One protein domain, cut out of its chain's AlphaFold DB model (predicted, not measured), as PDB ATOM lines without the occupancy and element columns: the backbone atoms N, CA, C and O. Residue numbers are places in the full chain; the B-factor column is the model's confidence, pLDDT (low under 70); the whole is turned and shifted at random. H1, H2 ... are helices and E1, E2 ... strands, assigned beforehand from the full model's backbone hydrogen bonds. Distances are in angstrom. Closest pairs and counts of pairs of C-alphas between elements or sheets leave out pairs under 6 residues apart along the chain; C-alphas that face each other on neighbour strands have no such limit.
ATOM      1  N   LEU A 413     127.400 170.634 119.918       52.19
ATOM      2  CA  LEU A 413     128.209 171.110 121.061       52.19
ATOM      3  C   LEU A 413     129.420 172.003 120.684       52.19
ATOM      4  O   LEU A 413     130.089 172.551 121.558       52.19
ATOM      5  N   LYS A 414     129.753 172.139 119.392       45.88
ATOM      6  CA  LYS A 414     130.931 172.886 118.900       45.88
ATOM      7  C   LYS A 414     130.622 174.092 118.014       45.88
ATOM      8  O   LYS A 414     131.555 174.806 117.652       45.88
ATOM      9  N   LYS A 415     129.357 174.337 117.665       43.91
ATOM     10  CA  LYS A 415     128.964 175.477 116.824       43.91
ATOM     11  C   LYS A 415     127.781 176.196 117.465       43.91
ATOM     12  O   LYS A 415     126.623 176.003 117.097       43.91
ATOM     13  N   GLY A 416     128.079 176.985 118.497       42.91
ATOM     14  CA  GLY A 416     127.166 178.041 118.929       42.91
ATOM     15  C   GLY A 416     126.938 178.969 117.741       42.91
ATOM     16  O   GLY A 416     127.905 179.483 117.177       42.91
ATOM     17  N   THR A 417     125.686 179.105 117.318       41.50
ATOM     18  CA  THR A 417     125.279 180.149 116.378       41.50
ATOM     19  C   THR A 417     125.630 181.481 117.038       41.50
ATOM     20  O   THR A 417     125.376 181.657 118.228       41.50
ATOM     21  N   VAL A 418     126.290 182.388 116.313       50.72
ATOM     22  CA  VAL A 418     126.890 183.604 116.907       50.72
ATOM     23  C   VAL A 418     125.829 184.544 117.509       50.72
ATOM     24  O   VAL A 418     126.148 185.366 118.361       50.72
ATOM     25  N   GLU A 419     124.575 184.366 117.104       49.81
ATOM     26  CA  GLU A 419     123.419 185.208 117.415       49.81
ATOM     27  C   GLU A 419     122.878 185.042 118.853       49.81
ATOM     28  O   GLU A 419     122.364 186.008 119.402       49.81
ATOM     29  N   ASP A 420     123.074 183.887 119.511       57.28
ATOM     30  CA  ASP A 420     122.574 183.603 120.880       57.28
ATOM     31  C   ASP A 420     123.629 183.820 121.996       57.28
ATOM     32  O   ASP A 420     123.506 183.316 123.119       57.28
ATOM     33  N   VAL A 421     124.727 184.532 121.707       70.88
ATOM     34  CA  VAL A 421     125.826 184.731 122.670       70.88
ATOM     35  C   VAL A 421     125.582 185.968 123.537       70.88
ATOM     36  O   VAL A 421     125.933 187.087 123.161       70.88
ATOM     37  N   ILE A 422     125.075 185.758 124.754       77.44
ATOM     38  CA  ILE A 422     124.780 186.839 125.702       77.44
ATOM     39  C   ILE A 422     126.067 187.569 126.101       77.44
ATOM     40  O   ILE A 422     126.972 187.007 126.734       77.44
ATOM     41  N   SER A 423     126.145 188.850 125.743       78.31
ATOM     42  CA  SER A 423     127.330 189.686 125.965       78.31
ATOM     43  C   SER A 423     127.357 190.328 127.357       78.31
ATOM     44  O   SER A 423     126.325 190.539 127.995       78.31
ATOM     45  N   ARG A 424     128.551 190.729 127.824       78.50
ATOM     46  CA  ARG A 424     128.726 191.480 129.088       78.50
ATOM     47  C   ARG A 424     127.856 192.745 129.149       78.50
ATOM     48  O   ARG A 424     127.392 193.114 130.225       78.50
ATOM     49  N   ASN A 425     127.656 193.407 128.011       71.88
ATOM     50  CA  ASN A 425     126.912 194.663 127.928       71.88
ATOM     51  C   ASN A 425     125.399 194.440 127.892       71.88
ATOM     52  O   ASN A 425     124.667 195.210 128.503       71.88
ATOM     53  N   GLU A 426     124.935 193.363 127.258       73.19
ATOM     54  CA  GLU A 426     123.514 193.014 127.216       73.19
ATOM     55  C   GLU A 426     122.955 192.718 128.617       73.19
ATOM     56  O   GLU A 426     121.868 193.178 128.963       73.19
ATOM     57  N   ILE A 427     123.732 192.030 129.463       72.31
ATOM     58  CA  ILE A 427     123.339 191.767 130.856       72.31
ATOM     59  C   ILE A 427     123.240 193.084 131.649       72.31
ATOM     60  O   ILE A 427     122.302 193.263 132.419       72.31
ATOM     61  N   ARG A 428     124.170 194.029 131.429       67.50
ATOM     62  CA  ARG A 428     124.185 195.344 132.105       67.50
ATOM     63  C   ARG A 428     123.044 196.264 131.654       67.50
ATOM     64  O   ARG A 428     122.493 196.987 132.479       67.50
ATOM     65  N   GLY A 429     122.687 196.246 130.367       60.16
ATOM     66  CA  GLY A 429     121.677 197.147 129.796       60.16
ATOM     67  C   GLY A 429     120.288 196.989 130.425       60.16
ATOM     68  O   GLY A 429     119.605 197.981 130.674       60.16
ATOM     69  N   ARG A 430     119.902 195.754 130.774       58.72
ATOM     70  CA  ARG A 430     118.577 195.445 131.343       58.72
ATOM     71  C   ARG A 430     118.339 196.125 132.701       58.72
ATOM     72  O   ARG A 430     117.266 196.682 132.920       58.72
ATOM     73  N   SER A 431     119.355 196.190 133.573       52.94
ATOM     74  CA  SER A 431     119.239 196.896 134.862       52.94
ATOM     75  C   SER A 431     119.109 198.416 134.711       52.94
ATOM     76  O   SER A 431     118.533 199.056 135.595       52.94
ATOM     77  N   ALA A 432     119.638 199.010 133.636       53.47
ATOM     78  CA  ALA A 432     119.452 200.434 133.371       53.47
ATOM     79  C   ALA A 432     118.000 200.718 132.958       53.47
ATOM     80  O   ALA A 432     117.380 201.647 133.470       53.47
ATOM     81  N   ILE A 492     128.894 193.306 136.681       77.62
ATOM     82  CA  ILE A 492     127.526 192.848 136.380       77.62
ATOM     83  C   ILE A 492     126.774 192.625 137.701       77.62
ATOM     84  O   ILE A 492     127.315 191.990 138.614       77.62
ATOM     85  N   ALA A 493     125.534 193.109 137.825       79.88
ATOM     86  CA  ALA A 493     124.769 192.890 139.044       79.88
ATOM     87  C   ALA A 493     124.234 191.450 139.107       79.88
ATOM     88  O   ALA A 493     123.751 190.868 138.135       79.88
ATOM     89  N   LYS A 494     124.286 190.859 140.307       83.94
ATOM     90  CA  LYS A 494     123.827 189.483 140.547       83.94
ATOM     91  C   LYS A 494     122.346 189.276 140.188       83.94
ATOM     92  O   LYS A 494     121.957 188.160 139.856       83.94
ATOM     93  N   ARG A 495     121.533 190.338 140.273       83.81
ATOM     94  CA  ARG A 495     120.089 190.318 139.982       83.81
ATOM     95  C   ARG A 495     119.826 190.023 138.508       83.81
ATOM     96  O   ARG A 495     119.057 189.114 138.229       83.81
ATOM     97  N   ASP A 496     120.530 190.710 137.618       83.44
ATOM     98  CA  ASP A 496     120.401 190.629 136.159       83.44
ATOM     99  C   ASP A 496     120.744 189.214 135.670       83.44
ATOM    100  O   ASP A 496     119.988 188.581 134.934       83.44
ATOM    101  N   ILE A 497     121.854 188.661 136.179       87.00
ATOM    102  CA  ILE A 497     122.252 187.265 135.945       87.00
ATOM    103  C   ILE A 497     121.166 186.304 136.449       87.00
ATOM    104  O   ILE A 497     120.842 185.319 135.783       87.00
ATOM    105  N   GLU A 498     120.604 186.570 137.633       89.06
ATOM    106  CA  GLU A 498     119.538 185.741 138.191       89.06
ATOM    107  C   GLU A 498     118.248 185.812 137.376       89.06
ATOM    108  O   GLU A 498     117.572 184.798 137.231       89.06
ATOM    109  N   GLU A 499     117.919 186.969 136.818       86.88
ATOM    110  CA  GLU A 499     116.741 187.153 135.984       86.88
ATOM    111  C   GLU A 499     116.866 186.427 134.645       86.88
ATOM    112  O   GLU A 499     115.969 185.664 134.295       86.88
ATOM    113  N   ILE A 500     118.002 186.557 133.949       86.69
ATOM    114  CA  ILE A 500     118.266 185.833 132.696       86.69
ATOM    115  C   ILE A 500     118.141 184.321 132.917       86.69
ATOM    116  O   ILE A 500     117.428 183.640 132.180       86.69
ATOM    117  N   ILE A 501     118.778 183.792 133.967       89.25
ATOM    118  CA  ILE A 501     118.752 182.352 134.266       89.25
ATOM    119  C   ILE A 501     117.354 181.897 134.715       89.25
ATOM    120  O   ILE A 501     116.933 180.795 134.367       89.25
ATOM    121  N   ARG A 502     116.601 182.733 135.440       89.19
ATOM    122  CA  ARG A 502     115.211 182.454 135.841       89.19
ATOM    123  C   ARG A 502     114.261 182.452 134.647       89.19
ATOM    124  O   ARG A 502     113.402 181.579 134.569       89.19
ATOM    125  N   ASN A 503     114.406 183.404 133.732       86.38
ATOM    126  CA  ASN A 503     113.588 183.491 132.526       86.38
ATOM    127  C   ASN A 503     113.911 182.313 131.591       86.38
ATOM    128  O   ASN A 503     112.988 181.670 131.109       86.38
ATOM    129  N   TYR A 504     115.186 181.928 131.466       85.69
ATOM    130  CA  TYR A 504     115.601 180.704 130.771       85.69
ATOM    131  C   TYR A 504     115.096 179.409 131.438       85.69
ATOM    132  O   TYR A 504     114.734 178.453 130.757       85.69
ATOM    133  N   ALA A 505     115.030 179.354 132.772       86.38
ATOM    134  CA  ALA A 505     114.440 178.219 133.489       86.38
ATOM    135  C   ALA A 505     112.911 178.128 133.304       86.38
ATOM    136  O   ALA A 505     112.351 177.039 133.409       86.38
ATOM    137  N   ARG A 506     112.243 179.252 133.009       85.38
ATOM    138  CA  ARG A 506     110.796 179.334 132.747       85.38
ATOM    139  C   ARG A 506     110.415 179.131 131.283       85.38
ATOM    140  O   ARG A 506     109.326 178.638 131.038       85.38
ATOM    141  N   SER A 507     111.257 179.523 130.327       81.00
ATOM    142  CA  SER A 507     110.982 179.306 128.906       81.00
ATOM    143  C   SER A 507     111.290 177.865 128.520       81.00
ATOM    144  O   SER A 507     112.370 177.361 128.815       81.00
ATOM    145  N   ASP A 508     110.397 177.197 127.792       72.81
ATOM    146  CA  ASP A 508     110.636 175.824 127.320       72.81
ATOM    147  C   ASP A 508     111.613 175.724 126.136       72.81
ATOM    148  O   ASP A 508     111.696 174.688 125.477       72.81
ATOM    149  N   SER A 509     112.421 176.770 125.924       67.44
ATOM    150  CA  SER A 509     113.466 176.808 124.906       67.44
ATOM    151  C   SER A 509     114.422 175.622 125.036       67.44
ATOM    152  O   SER A 509     114.955 175.314 126.109       67.44
ATOM    153  N   HIS A 510     114.643 174.970 123.900       65.06
ATOM    154  CA  HIS A 510     115.522 173.814 123.740       65.06
ATOM    155  C   HIS A 510     116.992 174.227 123.526       65.06
ATOM    156  O   HIS A 510     117.869 173.369 123.468       65.06
ATOM    157  N   ILE A 511     117.262 175.530 123.386       72.50
ATOM    158  CA  ILE A 511     118.582 176.085 123.065       72.50
ATOM    159  C   ILE A 511     119.401 176.278 124.349       72.50
ATOM    160  O   ILE A 511     118.875 176.669 125.389       72.50
ATOM    161  N   ASP A 512     120.704 176.011 124.282       81.94
ATOM    162  CA  ASP A 512     121.642 176.195 125.392       81.94
ATOM    163  C   ASP A 512     122.061 177.664 125.558       81.94
ATOM    164  O   ASP A 512     122.598 178.290 124.640       81.94
ATOM    165  N   LEU A 513     121.895 178.197 126.770       83.75
ATOM    166  CA  LEU A 513     122.196 179.586 127.103       83.75
ATOM    167  C   LEU A 513     123.718 179.813 127.136       83.75
ATOM    168  O   LEU A 513     124.406 179.384 128.069       83.75
ATOM    169  N   THR A 514     124.253 180.496 126.122       86.00
ATOM    170  CA  THR A 514     125.698 180.713 125.958       86.00
ATOM    171  C   THR A 514     126.093 182.139 126.330       86.00
ATOM    172  O   THR A 514     125.556 183.106 125.806       86.00
ATOM    173  N   PHE A 515     127.078 182.278 127.215       86.31
ATOM    174  CA  PHE A 515     127.619 183.568 127.636       86.31
ATOM    175  C   PHE A 515     128.947 183.887 126.943       86.31
ATOM    176  O   PHE A 515     129.804 183.008 126.783       86.31
ATOM    177  N   SER A 516     129.158 185.166 126.620       82.25
ATOM    178  CA  SER A 516     130.401 185.662 126.022       82.25
ATOM    179  C   SER A 516     131.641 185.405 126.895       82.25
ATOM    180  O   SER A 516     131.592 185.192 128.112       82.25
ATOM    181  N   ARG A 517     132.803 185.474 126.245       81.25
ATOM    182  CA  ARG A 517     134.136 185.315 126.842       81.25
ATOM    183  C   ARG A 517     134.491 186.455 127.802       81.25
ATOM    184  O   ARG A 517     135.297 186.245 128.704       81.25
ATOM    185  N   ASP A 518     133.830 187.604 127.678       79.88
ATOM    186  CA  ASP A 518     134.111 188.861 128.401       79.88
ATOM    187  C   ASP A 518     133.693 188.855 129.887       79.88
ATOM    188  O   ASP A 518     133.764 189.872 130.583       79.88
ATOM    189  N   LEU A 519     133.222 187.714 130.394       83.00
ATOM    190  CA  LEU A 519     132.914 187.513 131.808       83.00
ATOM    191  C   LEU A 519     134.178 187.276 132.639       83.00
ATOM    192  O   LEU A 519     135.018 186.446 132.283       83.00
ATOM    193  N   THR A 520     134.257 187.912 133.807       84.06
ATOM    194  CA  THR A 520     135.305 187.664 134.810       84.06
ATOM    195  C   THR A 520     135.133 186.302 135.492       84.06
ATOM    196  O   THR A 520     134.088 185.652 135.401       84.06
ATOM    197  N   MET A 521     136.160 185.852 136.221       83.38
ATOM    198  CA  MET A 521     136.095 184.601 136.988       83.38
ATOM    199  C   MET A 521     135.005 184.623 138.074       83.38
ATOM    200  O   MET A 521     134.326 183.612 138.263       83.38
ATOM    201  N   ASP A 522     134.784 185.765 138.731       85.56
ATOM    202  CA  ASP A 522     133.760 185.901 139.772       85.56
ATOM    203  C   ASP A 522     132.340 185.916 139.198       85.56
ATOM    204  O   ASP A 522     131.442 185.293 139.760       85.56
ATOM    205  N   GLU A 523     132.121 186.559 138.049       86.69
ATOM    206  CA  GLU A 523     130.825 186.532 137.352       86.69
ATOM    207  C   GLU A 523     130.494 185.120 136.855       86.69
ATOM    208  O   GLU A 523     129.379 184.640 137.056       86.69
ATOM    209  N   ARG A 524     131.479 184.390 136.314       87.81
ATOM    210  CA  ARG A 524     131.317 182.969 135.953       87.81
ATOM    211  C   ARG A 524     130.958 182.114 137.168       87.81
ATOM    212  O   ARG A 524     130.066 181.273 137.082       87.81
ATOM    213  N   LYS A 525     131.602 182.344 138.318       89.00
ATOM    214  CA  LYS A 525     131.279 181.662 139.583       89.00
ATOM    215  C   LYS A 525     129.856 181.983 140.062       89.00
ATOM    216  O   LYS A 525     129.160 181.077 140.517       89.00
ATOM    217  N   GLN A 526     129.405 183.231 139.918       89.38
ATOM    218  CA  GLN A 526     128.022 183.626 140.211       89.38
ATOM    219  C   GLN A 526     127.020 182.929 139.282       89.38
ATOM    220  O   GLN A 526     126.048 182.364 139.778       89.38
ATOM    221  N   ILE A 527     127.283 182.884 137.972       90.25
ATOM    222  CA  ILE A 527     126.445 182.162 137.001       90.25
ATOM    223  C   ILE A 527     126.366 180.671 137.349       90.25
ATOM    224  O   ILE A 527     125.268 180.126 137.396       90.25
ATOM    225  N   HIS A 528     127.489 180.017 137.670       91.62
ATOM    226  CA  HIS A 528     127.490 178.618 138.114       91.62
ATOM    227  C   HIS A 528     126.618 178.403 139.367       91.62
ATOM    228  O   HIS A 528     125.785 177.495 139.384       91.62
ATOM    229  N   GLN A 529     126.762 179.259 140.389       93.00
ATOM    230  CA  GLN A 529     125.975 179.184 141.628       93.00
ATOM    231  C   GLN A 529     124.470 179.378 141.370       93.00
ATOM    232  O   GLN A 529     123.641 178.673 141.946       93.00
ATOM    233  N   ILE A 530     124.108 180.324 140.503       91.19
ATOM    234  CA  ILE A 530     122.714 180.629 140.176       91.19
ATOM    235  C   ILE A 530     122.103 179.536 139.288       91.19
ATOM    236  O   ILE A 530     121.011 179.061 139.584       91.19
ATOM    237  N   ALA A 531     122.806 179.071 138.254       91.81
ATOM    238  CA  ALA A 531     122.354 177.958 137.420       91.81
ATOM    239  C   ALA A 531     122.069 176.707 138.270       91.81
ATOM    240  O   ALA A 531     121.025 176.077 138.111       91.81
ATOM    241  N   GLN A 532     122.938 176.402 139.242       91.00
ATOM    242  CA  GLN A 532     122.717 175.308 140.189       91.00
ATOM    243  C   GLN A 532     121.467 175.522 141.065       91.00
ATOM    244  O   GLN A 532     120.719 174.566 141.269       91.00
ATOM    245  N   LYS A 533     121.203 176.755 141.537       91.38
ATOM    246  CA  LYS A 533     119.992 177.122 142.304       91.38
ATOM    247  C   LYS A 533     118.701 176.844 141.520       91.38
ATOM    248  O   LYS A 533     117.749 176.342 142.101       91.38
ATOM    249  N   TYR A 534     118.682 177.120 140.214       88.88
ATOM    250  CA  TYR A 534     117.541 176.837 139.327       88.88
ATOM    251  C   TYR A 534     117.554 175.412 138.740       88.88
ATOM    252  O   TYR A 534     116.834 175.116 137.792       88.88
ATOM    253  N   GLY A 535     118.377 174.506 139.280       86.38
ATOM    254  CA  GLY A 535     118.419 173.105 138.859       86.38
ATOM    255  C   GLY A 535     119.106 172.848 137.513       86.38
ATOM    256  O   GLY A 535     119.253 171.684 137.139       86.38
ATOM    257  N   LEU A 536     119.595 173.881 136.829       89.19
ATOM    258  CA  LEU A 536     120.275 173.797 135.539       89.19
ATOM    259  C   LEU A 536     121.695 173.220 135.675       89.19
ATOM    260  O   LEU A 536     122.260 173.078 136.765       89.19
ATOM    261  N   LYS A 537     122.274 172.843 134.539       88.19
ATOM    262  CA  LYS A 537     123.660 172.396 134.392       88.19
ATOM    263  C   LYS A 537     124.476 173.565 133.852       88.19
ATOM    264  O   LYS A 537     123.992 174.326 133.029       88.19
ATOM    265  N   SER A 538     125.712 173.729 134.301       90.25
ATOM    266  CA  SER A 538     126.585 174.792 133.797       90.25
ATOM    267  C   SER A 538     127.999 174.263 133.585       90.25
ATOM    268  O   SER A 538     128.516 173.501 134.403       90.25
ATOM    269  N   LYS A 539     128.620 174.637 132.464       87.00
ATOM    270  CA  LYS A 539     129.973 174.223 132.080       87.00
ATOM    271  C   LYS A 539     130.745 175.410 131.521       87.00
ATOM    272  O   LYS A 539     130.231 176.148 130.687       87.00
ATOM    273  N   SER A 540     132.000 175.559 131.935       85.00
ATOM    274  CA  SER A 540     132.945 176.446 131.258       85.00
ATOM    275  C   SER A 540     133.771 175.646 130.250       85.00
ATOM    276  O   SER A 540     134.322 174.597 130.577       85.00
ATOM    277  N   HIS A 541     133.840 176.134 129.015       81.38
ATOM    278  CA  HIS A 541     134.578 175.515 127.916       81.38
ATOM    279  C   HIS A 541     135.706 176.449 127.464       81.38
ATOM    280  O   HIS A 541     135.510 177.658 127.395       81.38
ATOM    281  N   GLY A 542     136.889 175.902 127.154       78.88
ATOM    282  CA  GLY A 542     138.064 176.656 126.684       78.88
ATOM    283  C   GLY A 542     139.149 176.915 127.744       78.88
ATOM    284  O   GLY A 542     139.081 176.451 128.885       78.88
ATOM    285  N   GLN A 543     140.187 177.669 127.366       71.50
ATOM    286  CA  GLN A 543     141.334 178.013 128.224       71.50
ATOM    287  C   GLN A 543     141.617 179.526 128.206       71.50
ATOM    288  O   GLN A 543     141.421 180.186 127.189       71.50
ATOM    289  N   GLY A 544     142.046 180.087 129.344       75.69
ATOM    290  CA  GLY A 544     142.359 181.519 129.488       75.69
ATOM    291  C   GLY A 544     141.229 182.456 129.033       75.69
ATOM    292  O   GLY A 544     140.068 182.259 129.398       75.69
ATOM    293  N   HIS A 545     141.580 183.441 128.203       69.25
ATOM    294  CA  HIS A 545     140.674 184.407 127.557       69.25
ATOM    295  C   HIS A 545     139.754 183.788 126.480       69.25
ATOM    296  O   HIS A 545     138.834 184.433 125.980       69.25
ATOM    297  N   ASN A 546     139.957 182.513 126.135       74.00
ATOM    298  CA  ASN A 546     139.102 181.777 125.198       74.00
ATOM    299  C   ASN A 546     138.027 180.958 125.929       74.00
ATOM    300  O   ASN A 546     137.317 180.174 125.305       74.00
ATOM    301  N   ARG A 547     137.913 181.123 127.254       80.12
ATOM    302  CA  ARG A 547     136.865 180.499 128.064       80.12
ATOM    303  C   ARG A 547     135.528 181.204 127.881       80.12
ATOM    304  O   ARG A 547     135.443 182.396 128.165       80.12
ATOM    305  N   TYR A 548     134.506 180.442 127.515       84.12
ATOM    306  CA  TYR A 548     133.094 180.827 127.533       84.12
ATOM    307  C   TYR A 548     132.321 179.908 128.490       84.12
ATOM    308  O   TYR A 548     132.837 178.866 128.915       84.12
ATOM    309  N   LEU A 549     131.109 180.303 128.878       87.94
ATOM    310  CA  LEU A 549     130.272 179.553 129.815       87.94
ATOM    311  C   LEU A 549     128.940 179.217 129.142       87.94
ATOM    312  O   LEU A 549     128.297 180.097 128.585       87.94
ATOM    313  N   VAL A 550     128.540 177.949 129.213       88.69
ATOM    314  CA  VAL A 550     127.256 177.448 128.709       88.69
ATOM    315  C   VAL A 550     126.415 176.954 129.883       88.69
ATOM    316  O   VAL A 550     126.924 176.247 130.764       88.69
ATOM    317  N   VAL A 551     125.138 177.331 129.911       88.12
ATOM    318  CA  VAL A 551     124.130 176.835 130.855       88.12
ATOM    319  C   VAL A 551     123.086 176.040 130.075       88.12
ATOM    320  O   VAL A 551     122.466 176.565 129.160       88.12
ATOM    321  N   SER A 552     122.896 174.781 130.465       84.50
ATOM    322  CA  SER A 552     122.038 173.815 129.784       84.50
ATOM    323  C   SER A 552     121.031 173.159 130.723       84.50
ATOM    324  O   SER A 552     121.218 173.099 131.947       84.50
ATOM    325  N   ARG A 553     119.930 172.647 130.168       82.19
ATOM    326  CA  ARG A 553     118.913 171.911 130.936       82.19
ATOM    327  C   ARG A 553     119.412 170.501 131.292       82.19
ATOM    328  O   ARG A 553     120.168 169.870 130.556       82.19
ATOM    329  N   LYS A 554     118.993 169.965 132.443       72.75
ATOM    330  CA  LYS A 554     119.297 168.574 132.841       72.75
ATOM    331  C   LYS A 554     118.314 167.594 132.181       72.75
ATOM    332  O   LYS A 554     117.447 167.057 132.859       72.75
ATOM    333  N   ARG A 555     118.451 167.361 130.873       66.38
ATOM    334  CA  ARG A 555     117.733 166.282 130.166       66.38
ATOM    335  C   ARG A 555     118.419 164.931 130.411       66.38
ATOM    336  O   ARG A 555     119.652 164.874 130.478       66.38
ATOM    337  N   ARG A 556     117.651 163.843 130.543       56.69
ATOM    338  CA  ARG A 556     118.179 162.472 130.416       56.69
ATOM    339  C   ARG A 556     118.105 162.058 128.948       56.69
ATOM    340  O   ARG A 556     117.260 162.548 128.209       56.69
ATOM    341  N   LYS A 557     118.977 161.141 128.526       60.22
ATOM    342  CA  LYS A 557     118.975 160.625 127.145       60.22
ATOM    343  C   LYS A 557     117.671 159.891 126.809       60.22
ATOM    344  O   LYS A 557     117.217 159.969 125.681       60.22
ATOM    345  N   GLU A 558     117.065 159.230 127.794       57.12
ATOM    346  CA  GLU A 558     115.745 158.609 127.676       57.12
ATOM    347  C   GLU A 558     114.657 159.647 127.349       57.12
ATOM    348  O   GLU A 558     113.950 159.474 126.364       57.12
ATOM    349  N   ASP A 559     114.610 160.767 128.086       62.50
ATOM    350  CA  ASP A 559     113.620 161.835 127.864       62.50
ATOM    351  C   ASP A 559     113.711 162.414 126.435       62.50
ATOM    352  O   ASP A 559     112.700 162.805 125.869       62.50
ATOM    353  N   LEU A 560     114.910 162.436 125.838       65.38
ATOM    354  CA  LEU A 560     115.133 162.899 124.462       65.38
ATOM    355  C   LEU A 560     114.614 161.906 123.408       65.38
ATOM    356  O   LEU A 560     114.050 162.335 122.407       65.38
ATOM    357  N   LEU A 561     114.776 160.591 123.622       61.50
ATOM    358  CA  LEU A 561     114.173 159.585 122.733       61.50
ATOM    359  C   LEU A 561     112.647 159.622 122.819       61.50
ATOM    360  O   LEU A 561     111.978 159.477 121.801       61.50
ATOM    361  N   ASP A 562     112.101 159.779 124.022       62.41
ATOM    362  CA  ASP A 562     110.654 159.764 124.220       62.41
ATOM    363  C   ASP A 562     110.002 161.049 123.673       62.41
ATOM    364  O   ASP A 562     108.933 160.967 123.076       62.41
ATOM    365  N   GLN A 563     110.691 162.199 123.727       61.88
ATOM    366  CA  GLN A 563     110.284 163.421 123.015       61.88
ATOM    367  C   GLN A 563     110.285 163.244 121.488       61.88
ATOM    368  O   GLN A 563     109.275 163.534 120.855       61.88
ATOM    369  N   LEU A 564     111.348 162.684 120.895       62.81
ATOM    370  CA  LEU A 564     111.413 162.438 119.442       62.81
ATOM    371  C   LEU A 564     110.330 161.465 118.948       62.81
ATOM    372  O   LEU A 564     109.811 161.617 117.845       62.81
ATOM    373  N   LYS A 565     109.960 160.474 119.768       60.81
ATOM    374  CA  LYS A 565     108.831 159.576 119.475       60.81
ATOM    375  C   LYS A 565     107.482 160.277 119.564       60.81
ATOM    376  O   LYS A 565     106.581 159.918 118.817       60.81
ATOM    377  N   GLN A 566     107.335 161.223 120.489       57.03
ATOM    378  CA  GLN A 566     106.079 161.931 120.714       57.03
ATOM    379  C   GLN A 566     105.850 163.037 119.672       57.03
ATOM    380  O   GLN A 566     104.727 163.196 119.207       57.03
ATOM    381  N   GLU A 567     106.908 163.725 119.232       52.50
ATOM    382  CA  GLU A 567     106.874 164.622 118.065       52.50
ATOM    383  C   GLU A 567     106.561 163.831 116.782       52.50
ATOM    384  O   GLU A 567     105.654 164.199 116.042       52.50
ATOM    385  N   GLY A 568     107.185 162.661 116.583       48.31
ATOM    386  CA  GLY A 568     106.879 161.747 115.469       48.31
ATOM    387  C   GLY A 568     105.510 161.041 115.518       48.31
ATOM    388  O   GLY A 568     105.234 160.210 114.655       48.31
ATOM    389  N   ALA A 581     114.394 163.360 105.453       39.00
ATOM    390  CA  ALA A 581     115.195 163.289 106.668       39.00
ATOM    391  C   ALA A 581     115.063 164.562 107.530       39.00
ATOM    392  O   ALA A 581     115.909 165.459 107.454       39.00
ATOM    393  N   GLN A 582     114.040 164.627 108.393       39.53
ATOM    394  CA  GLN A 582     113.983 165.618 109.469       39.53
ATOM    395  C   GLN A 582     115.276 165.520 110.299       39.53
ATOM    396  O   GLN A 582     115.598 164.492 110.909       39.53
ATOM    397  N   THR A 583     116.036 166.613 110.297       41.97
ATOM    398  CA  THR A 583     117.254 166.759 111.093       41.97
ATOM    399  C   THR A 583     116.891 167.461 112.393       41.97
ATOM    400  O   THR A 583     116.723 168.679 112.423       41.97
ATOM    401  N   TYR A 584     116.784 166.696 113.474       44.75
ATOM    402  CA  TYR A 584     116.490 167.225 114.800       44.75
ATOM    403  C   TYR A 584     117.792 167.682 115.472       44.75
ATOM    404  O   TYR A 584     118.780 166.949 115.544       44.75
ATOM    405  N   VAL A 585     117.831 168.914 115.978       37.47
ATOM    406  CA  VAL A 585     119.005 169.433 116.697       37.47
ATOM    407  C   VAL A 585     118.790 169.268 118.194       37.47
ATOM    408  O   VAL A 585     117.996 169.986 118.791       37.47
ATOM    409  N   VAL A 586     119.551 168.363 118.812       40.38
ATOM    410  CA  VAL A 586     119.526 168.132 120.261       40.38
ATOM    411  C   VAL A 586     120.942 168.326 120.800       40.38
ATOM    412  O   VAL A 586     121.842 167.577 120.424       40.38
ATOM    413  N   ARG A 587     121.145 169.352 121.635       43.62
ATOM    414  CA  ARG A 587     122.441 169.736 122.235       43.62
ATOM    415  C   ARG A 587     122.530 169.316 123.711       43.62
ATOM    416  O   ARG A 587     121.472 169.300 124.376       43.62
TER     417      ARG A 587
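What this domain is: This is residues 413 to 432, 492 to 568 and 581 to 587 of the 587 residues of the protein "NF-kappa-B-repressing factor" of Lamprotornis superbus (UniProt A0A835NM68). A small antiparallel sheet of three strands, in the order E1, E3, E2, is covered on one face by H3, with H2 beside H3 and H1 crosswise to H2. H4 and E4 lie away from this body and lengthen the whole. The 104 printed residues, with named elements H1 H2 E1 H3 E2 E3 H4 E4, are of mixed class and compact, radius of gyration of the C-alphas 14.8 A, yet elongated, 43 by 27 by 21 A.

How they stand to each other: Start at inner strand E3, residues 548 to 552; its antiparallel neighbours are edge strands E1, residues 513 to 515, where N 513 and O 551 are 2.9 A apart, and E2, residues 537 to 541, in a hairpin with E3, where N 539 and O 550 are 2.9 A apart, both within hydrogen-bond range. H3, residues 521 to 533, is on one face in two layers, helix over sheet, at a height of 9.3 A, along the strands; its C-alpha 528 is 5.8 A from C-alpha 538 of E2, their closest. E1, H3 and E2 make a split strand-helix-strand unit, E3 between its same-way strands, with a right-handed crossover. H2, residues 494 to 506, only grazes the sheet; it touches H3, closest C-alphas Glu 498 and Ile 530, 6.3 A, at a steep tilt of 39 degrees, the same way. H1, residues 424 to 432, touches H2, about perpendicular at 82 degrees, closest C-alphas Ile 427 and Asp 496, 6.2 A. H4, residues 557 to 567, touches no helix; E4, residues 583 to 585, pairs with no named strand. Every O i to N i+4 pair is within hydrogen-bond range in H2, H3 and H4; in H1, 1 of 5 is, and 4 of 6 O i to N i+3 pairs.

Where its parts are: Find C-alpha 521 at (136.095, 184.601, 136.988); H3 runs 18.5 A from there. H2 measures 18.3 A and H4 15.6 A. E4 ends with C-alpha 585 at (119.005, 169.433, 116.697).

The domain as a whole: Residues 433 to 491 and 569 to 580 are not printed; C-alpha gaps are 11.5 A and 12.2 A. Among residues under pLDDT 70 are 413 to 420, 555 to 568 and 581 to 587.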